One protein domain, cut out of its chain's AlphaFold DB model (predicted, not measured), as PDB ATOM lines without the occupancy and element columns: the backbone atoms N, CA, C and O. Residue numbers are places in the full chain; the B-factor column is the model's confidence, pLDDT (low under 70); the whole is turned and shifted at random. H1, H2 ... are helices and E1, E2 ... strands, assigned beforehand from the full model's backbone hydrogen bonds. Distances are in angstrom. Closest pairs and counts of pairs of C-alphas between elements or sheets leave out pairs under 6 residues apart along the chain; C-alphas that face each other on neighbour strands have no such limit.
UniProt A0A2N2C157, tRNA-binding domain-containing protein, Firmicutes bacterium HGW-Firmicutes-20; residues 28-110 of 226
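This is residues 28 to 110 of the 226 residues of the protein "tRNA-binding domain-containing protein" of Firmicutes bacterium HGW-Firmicutes-20 (UniProt A0A2N2C157). A strongly twisted wall of six antiparallel strands has one helix, H1, packed loosely on it; of the 10 pairs of C-alphas within 10 A between H1 and the sheet, 5 are with E5. After H1, residues 102 to 110 fold back, and the last printed C-alpha comes within 7.3 A of the first. The printed part has 83 residues with six named strands and then one named helix, in the order E1, E2, E3, E4, E5, E6, H1; the sheet's order is E3, E4, E5, E2, E1, E6. The class is mixed, helices and strands, with under half of the residues, 41 of 83, in named elements. The whole is compact, with a radius of gyration of the C-alphas of 12.1 A and spans of 34 by 27 by 24 A.

E1, residues 30 to 33, begins at C-alpha 30 at (-30.340, -13.150, 43.314). E2 is residues 40 to 44, 12.7 A long from first to last C-alpha, and E3 is residues 52 to 55. E4, residues 59 to 63, is 13.0 A long. E5, residues 69 to 75, is the longest strand at 17.0 A and ends at C-alpha 75 at (-19.527, -2.040, 39.285). E6 is residues 83 to 85. H1, residues 89 to 101, is 18.6 A long and ends at C-alpha 101 at (-11.873, -7.642, 47.995).

E1 and E2 are a hairpin, antiparallel at 157 degrees, with N 32 and O 42 at 2.8 A. E6, an edge strand, is the antiparallel neighbour of E1 at 128 degrees, with N 83 and O 33 at 2.8 A. E2 and E5 are antiparallel neighbours, with N 43 and O 72 at 2.8 A. E3, E4 and E5 form a meander, each strand the antiparallel neighbour of the one before. In it, N 54 and O 61 of the hairpin E3 and E4 are 2.9 A apart, and N 60 and O 73 of the hairpin E4 and E5 are 2.8 A apart. E2, E3, E4 and E5 form a Greek key, this meander with E2 before it as the antiparallel neighbour of E5. E3 is the other edge strand and is apart from E1 and E6. H1 is on the sheet but only grazes it, with its residues 91 to 99; the closest C-alphas of E5 and H1, those of Leu 74 and Arg 98, are 7.9 A apart. In H1 every O i to N i+4 pair is within hydrogen-bond range.

The two C-alphas farthest apart, those of Gln 66 and Ala 80, are 34.6 A apart. The printed part has no cut, and no link between named elements is long. The mean pLDDT of the printed part is 86.3; residues 79 to 81 and residue 110 are under 70.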
ATOM      1  N   VAL A  28     -29.096 -17.076  50.078       74.56
ATOM      2  CA  VAL A  28     -29.638 -17.166  48.720       74.56
ATOM      3  C   VAL A  28     -29.366 -15.822  48.058       74.56
ATOM      4  O   VAL A  28     -29.817 -14.789  48.556       74.56
ATOM      5  N   ILE A  29     -28.610 -15.831  46.964       83.31
ATOM      6  CA  ILE A  29     -28.330 -14.620  46.196       83.31
ATOM      7  C   ILE A  29     -29.204 -14.585  44.952       83.31
ATOM      8  O   ILE A  29     -29.505 -15.611  44.344       83.31
ATOM      9  N   ARG A  30     -29.612 -13.383  44.560       84.50
ATOM     10  CA  ARG A  30     -30.340 -13.150  43.314       84.50
ATOM     11  C   ARG A  30     -29.582 -12.117  42.512       84.50
ATOM     12  O   ARG A  30     -29.386 -11.002  42.995       84.50
ATOM     13  N   ILE A  31     -29.137 -12.511  41.326       87.44
ATOM     14  CA  ILE A  31     -28.302 -11.685  40.462       87.44
ATOM     15  C   ILE A  31     -29.183 -11.140  39.346       87.44
ATOM     16  O   ILE A  31     -29.873 -11.894  38.666       87.44
ATOM     17  N   PHE A  32     -29.160  -9.827  39.172       86.00
ATOM     18  CA  PHE A  32     -29.897  -9.125  38.136       86.00
ATOM     19  C   PHE A  32     -28.971  -8.186  37.373       86.00
ATOM     20  O   PHE A  32     -28.033  -7.607  37.928       86.00
ATOM     21  N   MET A  33     -29.277  -8.005  36.098       85.19
ATOM     22  CA  MET A  33     -28.610  -7.064  35.211       85.19
ATOM     23  C   MET A  33     -29.654  -6.240  34.467       85.19
ATOM     24  O   MET A  33     -30.729  -6.742  34.144       85.19
ATOM     25  N   HIS A  34     -29.346  -4.974  34.194       80.75
ATOM     26  CA  HIS A  34     -30.237  -4.099  33.438       80.75
ATOM     27  C   HIS A  34     -29.457  -3.294  32.403       80.75
ATOM     28  O   HIS A  34     -28.397  -2.751  32.713       80.75
ATOM     29  N   HIS A  35     -29.997  -3.174  31.192       76.81
ATOM     30  CA  HIS A  35     -29.355  -2.445  30.094       76.81
ATOM     31  C   HIS A  35     -29.144  -0.950  30.399       76.81
ATOM     32  O   HIS A  35     -28.074  -0.423  30.094       76.81
ATOM     33  N   ASP A  36     -30.094  -0.291  31.078       80.38
ATOM     34  CA  ASP A  36     -29.924   1.104  31.540       80.38
ATOM     35  C   ASP A  36     -28.768   1.279  32.538       80.38
ATOM     36  O   ASP A  36     -28.203   2.365  32.664       80.38
ATOM     37  N   PHE A  37     -28.384   0.207  33.237       80.25
ATOM     38  CA  PHE A  37     -27.249   0.182  34.158       80.25
ATOM     39  C   PHE A  37     -26.118  -0.664  33.575       80.25
ATOM     40  O   PHE A  37     -25.629  -1.609  34.198       80.25
ATOM     41  N   ALA A  38     -25.696  -0.310  32.360       70.00
ATOM     42  CA  ALA A  38     -24.583  -0.959  31.689       70.00
ATOM     43  C   ALA A  38     -23.364  -1.038  32.629       70.00
ATOM     44  O   ALA A  38     -22.885  -0.030  33.150       70.00
ATOM     45  N   LYS A  39     -22.856  -2.259  32.826       85.56
ATOM     46  CA  LYS A  39     -21.744  -2.618  33.727       85.56
ATOM     47  C   LYS A  39     -22.041  -2.659  35.228       85.56
ATOM     48  O   LYS A  39     -21.104  -2.647  36.034       85.56
ATOM     49  N   VAL A  40     -23.312  -2.729  35.617       89.44
ATOM     50  CA  VAL A  40     -23.714  -2.941  37.009       89.44
ATOM     51  C   VAL A  40     -24.382  -4.302  37.151       89.44
ATOM     52  O   VAL A  40     -25.395  -4.584  36.518       89.44
ATOM     53  N   MET A  41     -23.825  -5.134  38.027       91.81
ATOM     54  CA  MET A  41     -24.440  -6.384  38.460       91.81
ATOM     55  C   MET A  41     -25.088  -6.166  39.820       91.81
ATOM     56  O   MET A  41     -24.402  -5.843  40.788       91.81
ATOM     57  N   MET A  42     -26.402  -6.340  39.900       91.62
ATOM     58  CA  MET A  42     -27.173  -6.150  41.124       91.62
ATOM     59  C   MET A  42     -27.358  -7.494  41.819       91.62
ATOM     60  O   MET A  42     -27.991  -8.390  41.272       91.62
ATOM     61  N   ILE A  43     -26.828  -7.635  43.028       91.06
ATOM     62  CA  ILE A  43     -26.942  -8.851  43.831       91.06
ATOM     63  C   ILE A  43     -27.816  -8.538  45.044       91.06
ATOM     64  O   ILE A  43     -27.454  -7.709  45.877       91.06
ATOM     65  N   LYS A  44     -28.975  -9.190  45.154       89.31
ATOM     66  CA  LYS A  44     -29.881  -9.076  46.306       89.31
ATOM     67  C   LYS A  44     -29.780 -10.314  47.191       89.31
ATOM     68  O   LYS A  44     -29.734 -11.430  46.679       89.31
ATOM     69  N   PHE A  45     -29.809 -10.110  48.505       87.31
ATOM     70  CA  PHE A  45     -29.840 -11.181  49.512       87.31
ATOM     71  C   PHE A  45     -31.243 -11.386  50.087       87.31
ATOM     72  O   PHE A  45     -31.587 -12.480  50.528       87.31
ATOM     73  N   ASN A  46     -32.065 -10.337  50.077       84.38
ATOM     74  CA  ASN A  46     -33.477 -10.384  50.443       84.38
ATOM     75  C   ASN A  46     -34.255  -9.229  49.771       84.38
ATOM     76  O   ASN A  46     -33.710  -8.499  48.938       84.38
ATOM     77  N   ASP A  47     -35.542  -9.093  50.106       84.31
ATOM     78  CA  ASP A  47     -36.448  -8.078  49.543       84.31
ATOM     79  C   ASP A  47     -36.767  -6.927  50.502       84.31
ATOM     80  O   ASP A  47     -37.710  -6.172  50.275       84.31
ATOM     81  N   GLU A  48     -35.983  -6.765  51.566       88.44
ATOM     82  CA  GLU A  48     -36.144  -5.619  52.452       88.44
ATOM     83  C   GLU A  48     -35.821  -4.302  51.729       88.44
ATOM     84  O   GLU A  48     -35.010  -4.238  50.802       88.44
ATOM     85  N   ALA A  49     -36.459  -3.219  52.172       91.81
ATOM     86  CA  ALA A  49     -36.234  -1.902  51.595       91.81
ATOM     87  C   ALA A  49     -34.840  -1.362  51.954       91.81
ATOM     88  O   ALA A  49     -34.408  -1.391  53.112       91.81
ATOM     89  N   VAL A  50     -34.158  -0.794  50.956       94.75
ATOM     90  CA  VAL A  50     -32.882  -0.098  51.153       94.75
ATOM     91  C   VAL A  50     -33.133   1.211  51.897       94.75
ATOM     92  O   VAL A  50     -33.875   2.066  51.422       94.75
ATOM     93  N   SER A  51     -32.481   1.394  53.043       95.75
ATOM     94  CA  SER A  51     -32.514   2.653  53.799       95.75
ATOM     95  C   SER A  51     -31.182   3.401  53.750       95.75
ATOM     96  O   SER A  51     -31.146   4.620  53.914       95.75
ATOM     97  N   LYS A  52     -30.071   2.688  53.532       96.69
ATOM     98  CA  LYS A  52     -28.728   3.263  53.535       96.69
ATOM     99  C   LYS A  52     -27.852   2.613  52.480       96.69
ATOM    100  O   LYS A  52     -27.921   1.416  52.226       96.69
ATOM    101  N   VAL A  53     -26.971   3.425  51.906       96.69
ATOM    102  CA  VAL A  53     -26.040   3.005  50.864       96.69
ATOM    103  C   VAL A  53     -24.615   3.387  51.255       96.69
ATOM    104  O   VAL A  53     -24.377   4.488  51.754       96.69
ATOM    105  N   LYS A  54     -23.650   2.496  51.007       95.94
ATOM    106  CA  LYS A  54     -22.213   2.793  51.098       95.94
ATOM    107  C   LYS A  54     -21.561   2.544  49.743       95.94
ATOM    108  O   LYS A  54     -21.509   1.410  49.279       95.94
ATOM    109  N   LYS A  55     -21.054   3.606  49.123       95.94
ATOM    110  CA  LYS A  55     -20.347   3.529  47.840       95.94
ATOM    111  C   LYS A  55     -18.861   3.259  48.064       95.94
ATOM    112  O   LYS A  55     -18.264   3.777  49.007       95.94
ATOM    113  N   THR A  56     -18.291   2.458  47.184       92.38
ATOM    114  CA  THR A  56     -16.855   2.205  47.039       92.38
ATOM    115  C   THR A  56     -16.491   2.381  45.564       92.38
ATOM    116  O   THR A  56     -17.379   2.608  44.740       92.38
ATOM    117  N   THR A  57     -15.209   2.280  45.220       90.50
ATOM    118  CA  THR A  57     -14.753   2.325  43.821       90.50
ATOM    119  C   THR A  57     -15.353   1.190  42.986       90.50
ATOM    120  O   THR A  57     -15.671   1.378  41.816       90.50
ATOM    121  N   ASP A  58     -15.549   0.030  43.610       91.00
ATOM    122  CA  ASP A  58     -15.860  -1.229  42.934       91.00
ATOM    123  C   ASP A  58     -17.299  -1.709  43.128       91.00
ATOM    124  O   ASP A  58     -17.771  -2.585  42.402       91.00
ATOM    125  N   ALA A  59     -18.007  -1.152  44.110       95.12
ATOM    126  CA  ALA A  59     -19.341  -1.599  44.475       95.12
ATOM    127  C   ALA A  59     -20.158  -0.544  45.223       95.12
ATOM    128  O   ALA A  59     -19.632   0.360  45.884       95.12
ATOM    129  N   VAL A  60     -21.472  -0.731  45.200       96.19
ATOM    130  CA  VAL A  60     -22.437  -0.016  46.029       96.19
ATOM    131  C   VAL A  60     -23.097  -1.017  46.975       96.19
ATOM    132  O   VAL A  60     -23.813  -1.912  46.541       96.19
ATOM    133  N   LEU A  61     -22.847  -0.872  48.275       95.88
ATOM    134  CA  LEU A  61     -23.384  -1.741  49.323       95.88
ATOM    135  C   LEU A  61     -24.727  -1.199  49.821       95.88
ATOM    136  O   LEU A  61     -24.821  -0.011  50.147       95.88
ATOM    137  N   LEU A  62     -25.736  -2.064  49.909       96.06
ATOM    138  CA  LEU A  62     -27.116  -1.718  50.243       96.06
ATOM    139  C   LEU A  62     -27.481  -2.264  51.625       96.06
ATOM    140  O   LEU A  62     -27.313  -3.455  51.889       96.06
ATOM    141  N   TYR A  63     -27.996  -1.402  52.499       94.50
ATOM    142  CA  TYR A  63     -28.351  -1.743  53.875       94.50
ATOM    143  C   TYR A  63     -29.811  -1.408  54.181       94.50
ATOM    144  O   TYR A  63     -30.345  -0.413  53.681       94.50
ATOM    145  N   ASN A  64     -30.426  -2.216  55.044       93.56
ATOM    146  CA  ASN A  64     -31.760  -1.969  55.589       93.56
ATOM    147  C   ASN A  64     -31.724  -1.019  56.805       93.56
ATOM    148  O   ASN A  64     -30.667  -0.552  57.243       93.56
ATOM    149  N   GLN A  65     -32.895  -0.733  57.386       93.25
ATOM    150  CA  GLN A  65     -33.029   0.139  58.562       93.25
ATOM    151  C   GLN A  65     -32.260  -0.365  59.794       93.25
ATOM    152  O   GLN A  65     -31.767   0.455  60.566       93.25
ATOM    153  N   GLN A  66     -32.076  -1.680  59.959       93.44
ATOM    154  CA  GLN A  66     -31.265  -2.245  61.047       93.44
ATOM    155  C   GLN A  66     -29.758  -2.301  60.726       93.44
ATOM    156  O   GLN A  66     -28.999  -2.922  61.465       93.44
ATOM    157  N   SER A  67     -29.296  -1.650  59.650       90.50
ATOM    158  CA  SER A  67     -27.901  -1.690  59.181       90.50
ATOM    159  C   SER A  67     -27.394  -3.087  58.796       90.50
ATOM    160  O   SER A  67     -26.184  -3.314  58.765       90.50
ATOM    161  N   SER A  68     -28.296  -4.011  58.464       91.38
ATOM    162  CA  SER A  68     -27.936  -5.303  57.873       91.38
ATOM    163  C   SER A  68     -27.704  -5.138  56.375       91.38
ATOM    164  O   SER A  68     -28.416  -4.375  55.720       91.38
ATOM    165  N   LEU A  69     -26.690  -5.818  55.838       91.81
ATOM    166  CA  LEU A  69     -26.398  -5.817  54.405       91.81
ATOM    167  C   LEU A  69     -27.441  -6.677  53.683       91.81
ATOM    168  O   LEU A  69     -27.587  -7.854  53.995       91.81
ATOM    169  N   ILE A  70     -28.147  -6.090  52.719       92.38
ATOM    170  CA  ILE A  70     -29.260  -6.735  51.999       92.38
ATOM    171  C   ILE A  70     -29.007  -6.872  50.495       92.38
ATOM    172  O   ILE A  70     -29.759  -7.545  49.788       92.38
ATOM    173  N   GLY A  71     -27.933  -6.260  49.995       92.88
ATOM    174  CA  GLY A  71     -27.498  -6.416  48.616       92.88
ATOM    175  C   GLY A  71     -26.213  -5.662  48.296       92.88
ATOM    176  O   GLY A  71     -25.735  -4.825  49.069       92.88
ATOM    177  N   VAL A  72     -25.657  -5.969  47.130       94.75
ATOM    178  CA  VAL A  72     -24.426  -5.398  46.592       94.75
ATOM    179  C   VAL A  72     -24.615  -5.166  45.099       94.75
ATOM    180  O   VAL A  72     -24.908  -6.100  44.364       94.75
ATOM    181  N   ASN A  73     -24.393  -3.940  44.635       94.75
ATOM    182  CA  ASN A  73     -24.259  -3.673  43.208       94.75
ATOM    183  C   ASN A  73     -22.769  -3.637  42.862       94.75
ATOM    184  O   ASN A  73     -22.083  -2.683  43.239       94.75
ATOM    185  N   LEU A  74     -22.266  -4.662  42.179       93.75
ATOM    186  CA  LEU A  74     -20.894  -4.698  41.677       93.75
ATOM    187  C   LEU A  74     -20.793  -3.828  40.421       93.75
ATOM    188  O   LEU A  74     -21.603  -3.947  39.502       93.75
ATOM    189  N   LEU A  75     -19.801  -2.942  40.399       92.69
ATOM    190  CA  LEU A  75     -19.527  -2.040  39.285       92.69
ATOM    191  C   LEU A  75     -18.463  -2.635  38.361       92.69
ATOM    192  O   LEU A  75     -17.669  -3.479  38.781       92.69
ATOM    193  N   ASN A  76     -18.413  -2.135  37.124       88.12
ATOM    194  CA  ASN A  76     -17.438  -2.509  36.095       88.12
ATOM    195  C   ASN A  76     -17.455  -3.998  35.725       88.12
ATOM    196  O   ASN A  76     -16.444  -4.539  35.283       88.12
ATOM    197  N   VAL A  77     -18.606  -4.652  35.869       84.44
ATOM    198  CA  VAL A  77     -18.776  -6.036  35.427       84.44
ATOM    199  C   VAL A  77     -19.125  -6.021  33.934       84.44
ATOM    200  O   VAL A  77     -20.049  -5.306  33.554       84.44
ATOM    201  N   PRO A  78     -18.406  -6.727  33.046       71.00
ATOM    202  CA  PRO A  78     -18.782  -6.803  31.636       71.00
ATOM    203  C   PRO A  78     -20.115  -7.550  31.499       71.00
ATOM    204  O   PRO A  78     -20.263  -8.650  32.023       71.00
ATOM    205  N   VAL A  79     -21.101  -6.945  30.829       63.03
ATOM    206  CA  VAL A  79     -22.464  -7.491  30.751       63.03
ATOM    207  C   VAL A  79     -23.072  -7.294  29.363       63.03
ATOM    208  O   VAL A  79     -22.988  -6.201  28.805       63.03
ATOM    209  N   ALA A  80     -23.740  -8.340  28.861       59.69
ATOM    210  CA  ALA A  80     -24.557  -8.337  27.641       59.69
ATOM    211  C   ALA A  80     -26.029  -8.760  27.881       59.69
ATOM    212  O   ALA A  80     -26.776  -8.959  26.928       59.69
ATOM    213  N   LEU A  81     -26.448  -8.930  29.141       67.31
ATOM    214  CA  LEU A  81     -27.731  -9.535  29.524       67.31
ATOM    215  C   LEU A  81     -28.638  -8.540  30.265       67.31
ATOM    216  O   LEU A  81     -28.164  -7.628  30.942       67.31
ATOM    217  N   ASN A  82     -29.952  -8.740  30.143       76.19
ATOM    218  CA  ASN A  82     -30.994  -7.974  30.825       76.19
ATOM    219  C   ASN A  82     -31.938  -8.958  31.534       76.19
ATOM    220  O   ASN A  82     -32.475  -9.847  30.875       76.19
ATOM    221  N   GLY A  83     -32.136  -8.801  32.842       77.06
ATOM    222  CA  GLY A  83     -32.958  -9.688  33.673       77.06
ATOM    223  C   GLY A  83     -32.165 -10.470  34.722       77.06
ATOM    224  O   GLY A  83     -31.073 -10.062  35.126       77.06
ATOM    225  N   TYR A  84     -32.754 -11.570  35.198       80.00
ATOM    226  CA  TYR A  84     -32.116 -12.484  36.145       80.00
ATOM    227  C   TYR A  84     -30.950 -13.232  35.490       80.00
ATOM    228  O   TYR A  84     -31.003 -13.590  34.314       80.00
ATOM    229  N   VAL A  85     -29.903 -13.480  36.274       80.25
ATOM    230  CA  VAL A  85     -28.733 -14.253  35.863       80.25
ATOM    231  C   VAL A  85     -28.581 -15.429  36.812       80.25
ATOM    232  O   VAL A  85     -28.351 -15.247  38.009       80.25
ATOM    233  N   GLN A  86     -28.697 -16.637  36.268       77.12
ATOM    234  CA  GLN A  86     -28.336 -17.841  36.998       77.12
ATOM    235  C   GLN A  86     -26.803 -17.891  37.104       77.12
ATOM    236  O   GLN A  86     -26.132 -17.780  36.076       77.12
ATOM    237  N   PRO A  87     -26.233 -17.996  38.316       79.12
ATOM    238  CA  PRO A  87     -24.792 -18.100  38.476       79.12
ATOM    239  C   PRO A  87     -24.286 -19.430  37.918       79.12
ATOM    240  O   PRO A  87     -24.736 -20.492  38.343       79.12
ATOM    241  N   ASP A  88     -23.353 -19.350  36.972       78.94
ATOM    242  CA  ASP A  88     -22.481 -20.463  36.606       78.94
ATOM    243  C   ASP A  88     -21.201 -20.441  37.458       78.94
ATOM    244  O   ASP A  88     -20.915 -19.466  38.156       78.94
ATOM    245  N   GLU A  89     -20.405 -21.507  37.381       82.00
ATOM    246  CA  GLU A  89     -19.173 -21.652  38.167       82.00
ATOM    247  C   GLU A  89     -18.196 -20.476  37.974       82.00
ATOM    248  O   GLU A  89     -17.596 -19.993  38.935       82.00
ATOM    249  N   SER A  90     -18.073 -19.960  36.748       85.56
ATOM    250  CA  SER A  90     -17.166 -18.845  36.443       85.56
ATOM    251  C   SER A  90     -17.644 -17.543  37.083       85.56
ATOM    252  O   SER A  90     -16.858 -16.786  37.661       85.56
ATOM    253  N   LEU A  91     -18.948 -17.283  37.009       85.75
ATOM    254  CA  LEU A  91     -19.567 -16.113  37.596       85.75
ATOM    255  C   LEU A  91     -19.517 -16.166  39.125       85.75
ATOM    256  O   LEU A  91     -19.277 -15.142  39.769       85.75
ATOM    257  N   GLU A  92     -19.693 -17.348  39.713       85.56
ATOM    258  CA  GLU A  92     -19.554 -17.540  41.152       85.56
ATOM    259  C   GLU A  92     -18.166 -17.181  41.666       85.56
ATOM    260  O   GLU A  92     -18.054 -16.480  42.674       85.56
ATOM    261  N   ILE A  93     -17.120 -17.663  40.988       87.81
ATOM    262  CA  ILE A  93     -15.730 -17.384  41.356       87.81
ATOM    263  C   ILE A  93     -15.492 -15.873  41.332       87.81
ATOM    264  O   ILE A  93     -15.034 -15.310  42.325       87.81
ATOM    265  N   MET A  94     -15.912 -15.193  40.260       89.75
ATOM    266  CA  MET A  94     -15.781 -13.738  40.144       89.75
ATOM    267  C   MET A  94     -16.506 -13.000  41.280       89.75
ATOM    268  O   MET A  94     -15.941 -12.090  41.889       89.75
ATOM    269  N   ILE A  95     -17.741 -13.393  41.617       90.44
ATOM    270  CA  ILE A  95     -18.495 -12.768  42.716       90.44
ATOM    271  C   ILE A  95     -17.781 -12.978  44.057       90.44
ATOM    272  O   ILE A  95     -17.659 -12.019  44.824       90.44
ATOM    273  N   LYS A  96     -17.289 -14.193  44.332       89.56
ATOM    274  CA  LYS A  96     -16.560 -14.524  45.568       89.56
ATOM    275  C   LYS A  96     -15.301 -13.666  45.711       89.56
ATOM    276  O   LYS A  96     -15.150 -12.983  46.722       89.56
ATOM    277  N   GLU A  97     -14.476 -13.578  44.668       90.38
ATOM    278  CA  GLU A  97     -13.275 -12.727  44.657       90.38
ATOM    279  C   GLU A  97     -13.612 -11.243  44.893       90.38
ATOM    280  O   GLU A  97     -12.948 -10.540  45.664       90.38
ATOM    281  N   ARG A  98     -14.691 -10.742  44.270       91.56
ATOM    282  CA  ARG A  98     -15.138  -9.356  44.472       91.56
ATOM    283  C   ARG A  98     -15.619  -9.128  45.902       91.56
ATOM    284  O   ARG A  98     -15.296  -8.090  46.478       91.56
ATOM    285  N   PHE A  99     -16.345 -10.066  46.502       91.81
ATOM    286  CA  PHE A  99     -16.785  -9.967  47.895       91.81
ATOM    287  C   PHE A  99     -15.609  -9.974  48.873       91.81
ATOM    288  O   PHE A  99     -15.545  -9.096  49.739       91.81
ATOM    289  N   GLU A 100     -14.626 -10.849  48.674       91.25
ATOM    290  CA  GLU A 100     -13.396 -10.872  49.470       91.25
ATOM    291  C   GLU A 100     -12.642  -9.536  49.395       91.25
ATOM    292  O   GLU A 100     -12.273  -8.971  50.428       91.25
ATOM    293  N   SER A 101     -12.506  -8.958  48.194       91.69
ATOM    294  CA  SER A 101     -11.873  -7.642  47.995       91.69
ATOM    295  C   SER A 101     -12.576  -6.509  48.766       91.69
ATOM    296  O   SER A 101     -11.945  -5.548  49.217       91.69
ATOM    297  N   LEU A 102     -13.887  -6.649  48.986       91.44
ATOM    298  CA  LEU A 102     -14.723  -5.712  49.736       91.44
ATOM    299  C   LEU A 102     -14.754  -6.014  51.246       91.44
ATOM    300  O   LEU A 102     -15.415  -5.290  51.995       91.44
ATOM    301  N   ASN A 103     -14.007  -7.025  51.710       90.62
ATOM    302  CA  ASN A 103     -14.069  -7.595  53.060       90.62
ATOM    303  C   ASN A 103     -15.493  -8.041  53.447       90.62
ATOM    304  O   ASN A 103     -15.930  -7.831  54.583       90.62
ATOM    305  N   LEU A 104     -16.227  -8.603  52.488       87.38
ATOM    306  CA  LEU A 104     -17.534  -9.208  52.700       87.38
ATOM    307  C   LEU A 104     -17.357 -10.720  52.833       87.38
ATOM    308  O   LEU A 104     -16.932 -11.381  51.893       87.38
ATOM    309  N   ASP A 105     -17.696 -11.251  54.002       82.38
ATOM    310  CA  ASP A 105     -17.704 -12.689  54.269       82.38
ATOM    311  C   ASP A 105     -19.114 -13.230  54.006       82.38
ATOM    312  O   ASP A 105     -19.971 -13.251  54.893       82.38
ATOM    313  N   ILE A 106     -19.394 -13.512  52.733       81.31
ATOM    314  CA  ILE A 106     -20.708 -13.944  52.252       81.31
ATOM    315  C   ILE A 106     -20.524 -15.262  51.515       81.31
ATOM    316  O   ILE A 106     -20.094 -15.285  50.364       81.31
ATOM    317  N   ASP A 107     -20.901 -16.351  52.176       76.19
ATOM    318  CA  ASP A 107     -21.103 -17.633  51.514       76.19
ATOM    319  C   ASP A 107     -22.517 -17.668  50.920       76.19
ATOM    320  O   ASP A 107     -23.492 -17.275  51.579       76.19
ATOM    321  N   PHE A 108     -22.648 -18.113  49.673       73.06
ATOM    322  CA  PHE A 108     -23.932 -18.152  48.984       73.06
ATOM    323  C   PHE A 108     -24.223 -19.506  48.351       73.06
ATOM    324  O   PHE A 108     -23.332 -20.240  47.934       73.06
ATOM    325  N   ASP A 109     -25.512 -19.842  48.322       71.00
ATOM    326  CA  ASP A 109     -26.013 -21.087  47.752       71.00
ATOM    327  C   ASP A 109     -26.512 -20.841  46.325       71.00
ATOM    328  O   ASP A 109     -27.552 -20.213  46.127       71.00
ATOM    329  N   SER A 110     -25.756 -21.331  45.347       68.69
ATOM    330  CA  SER A 110     -26.098 -21.329  43.922       68.69
ATOM    331  C   SER A 110     -26.830 -22.592  43.472       68.69
ATOM    332  O   SER A 110     -27.170 -22.717  42.296       68.69
TER     333      SER A 110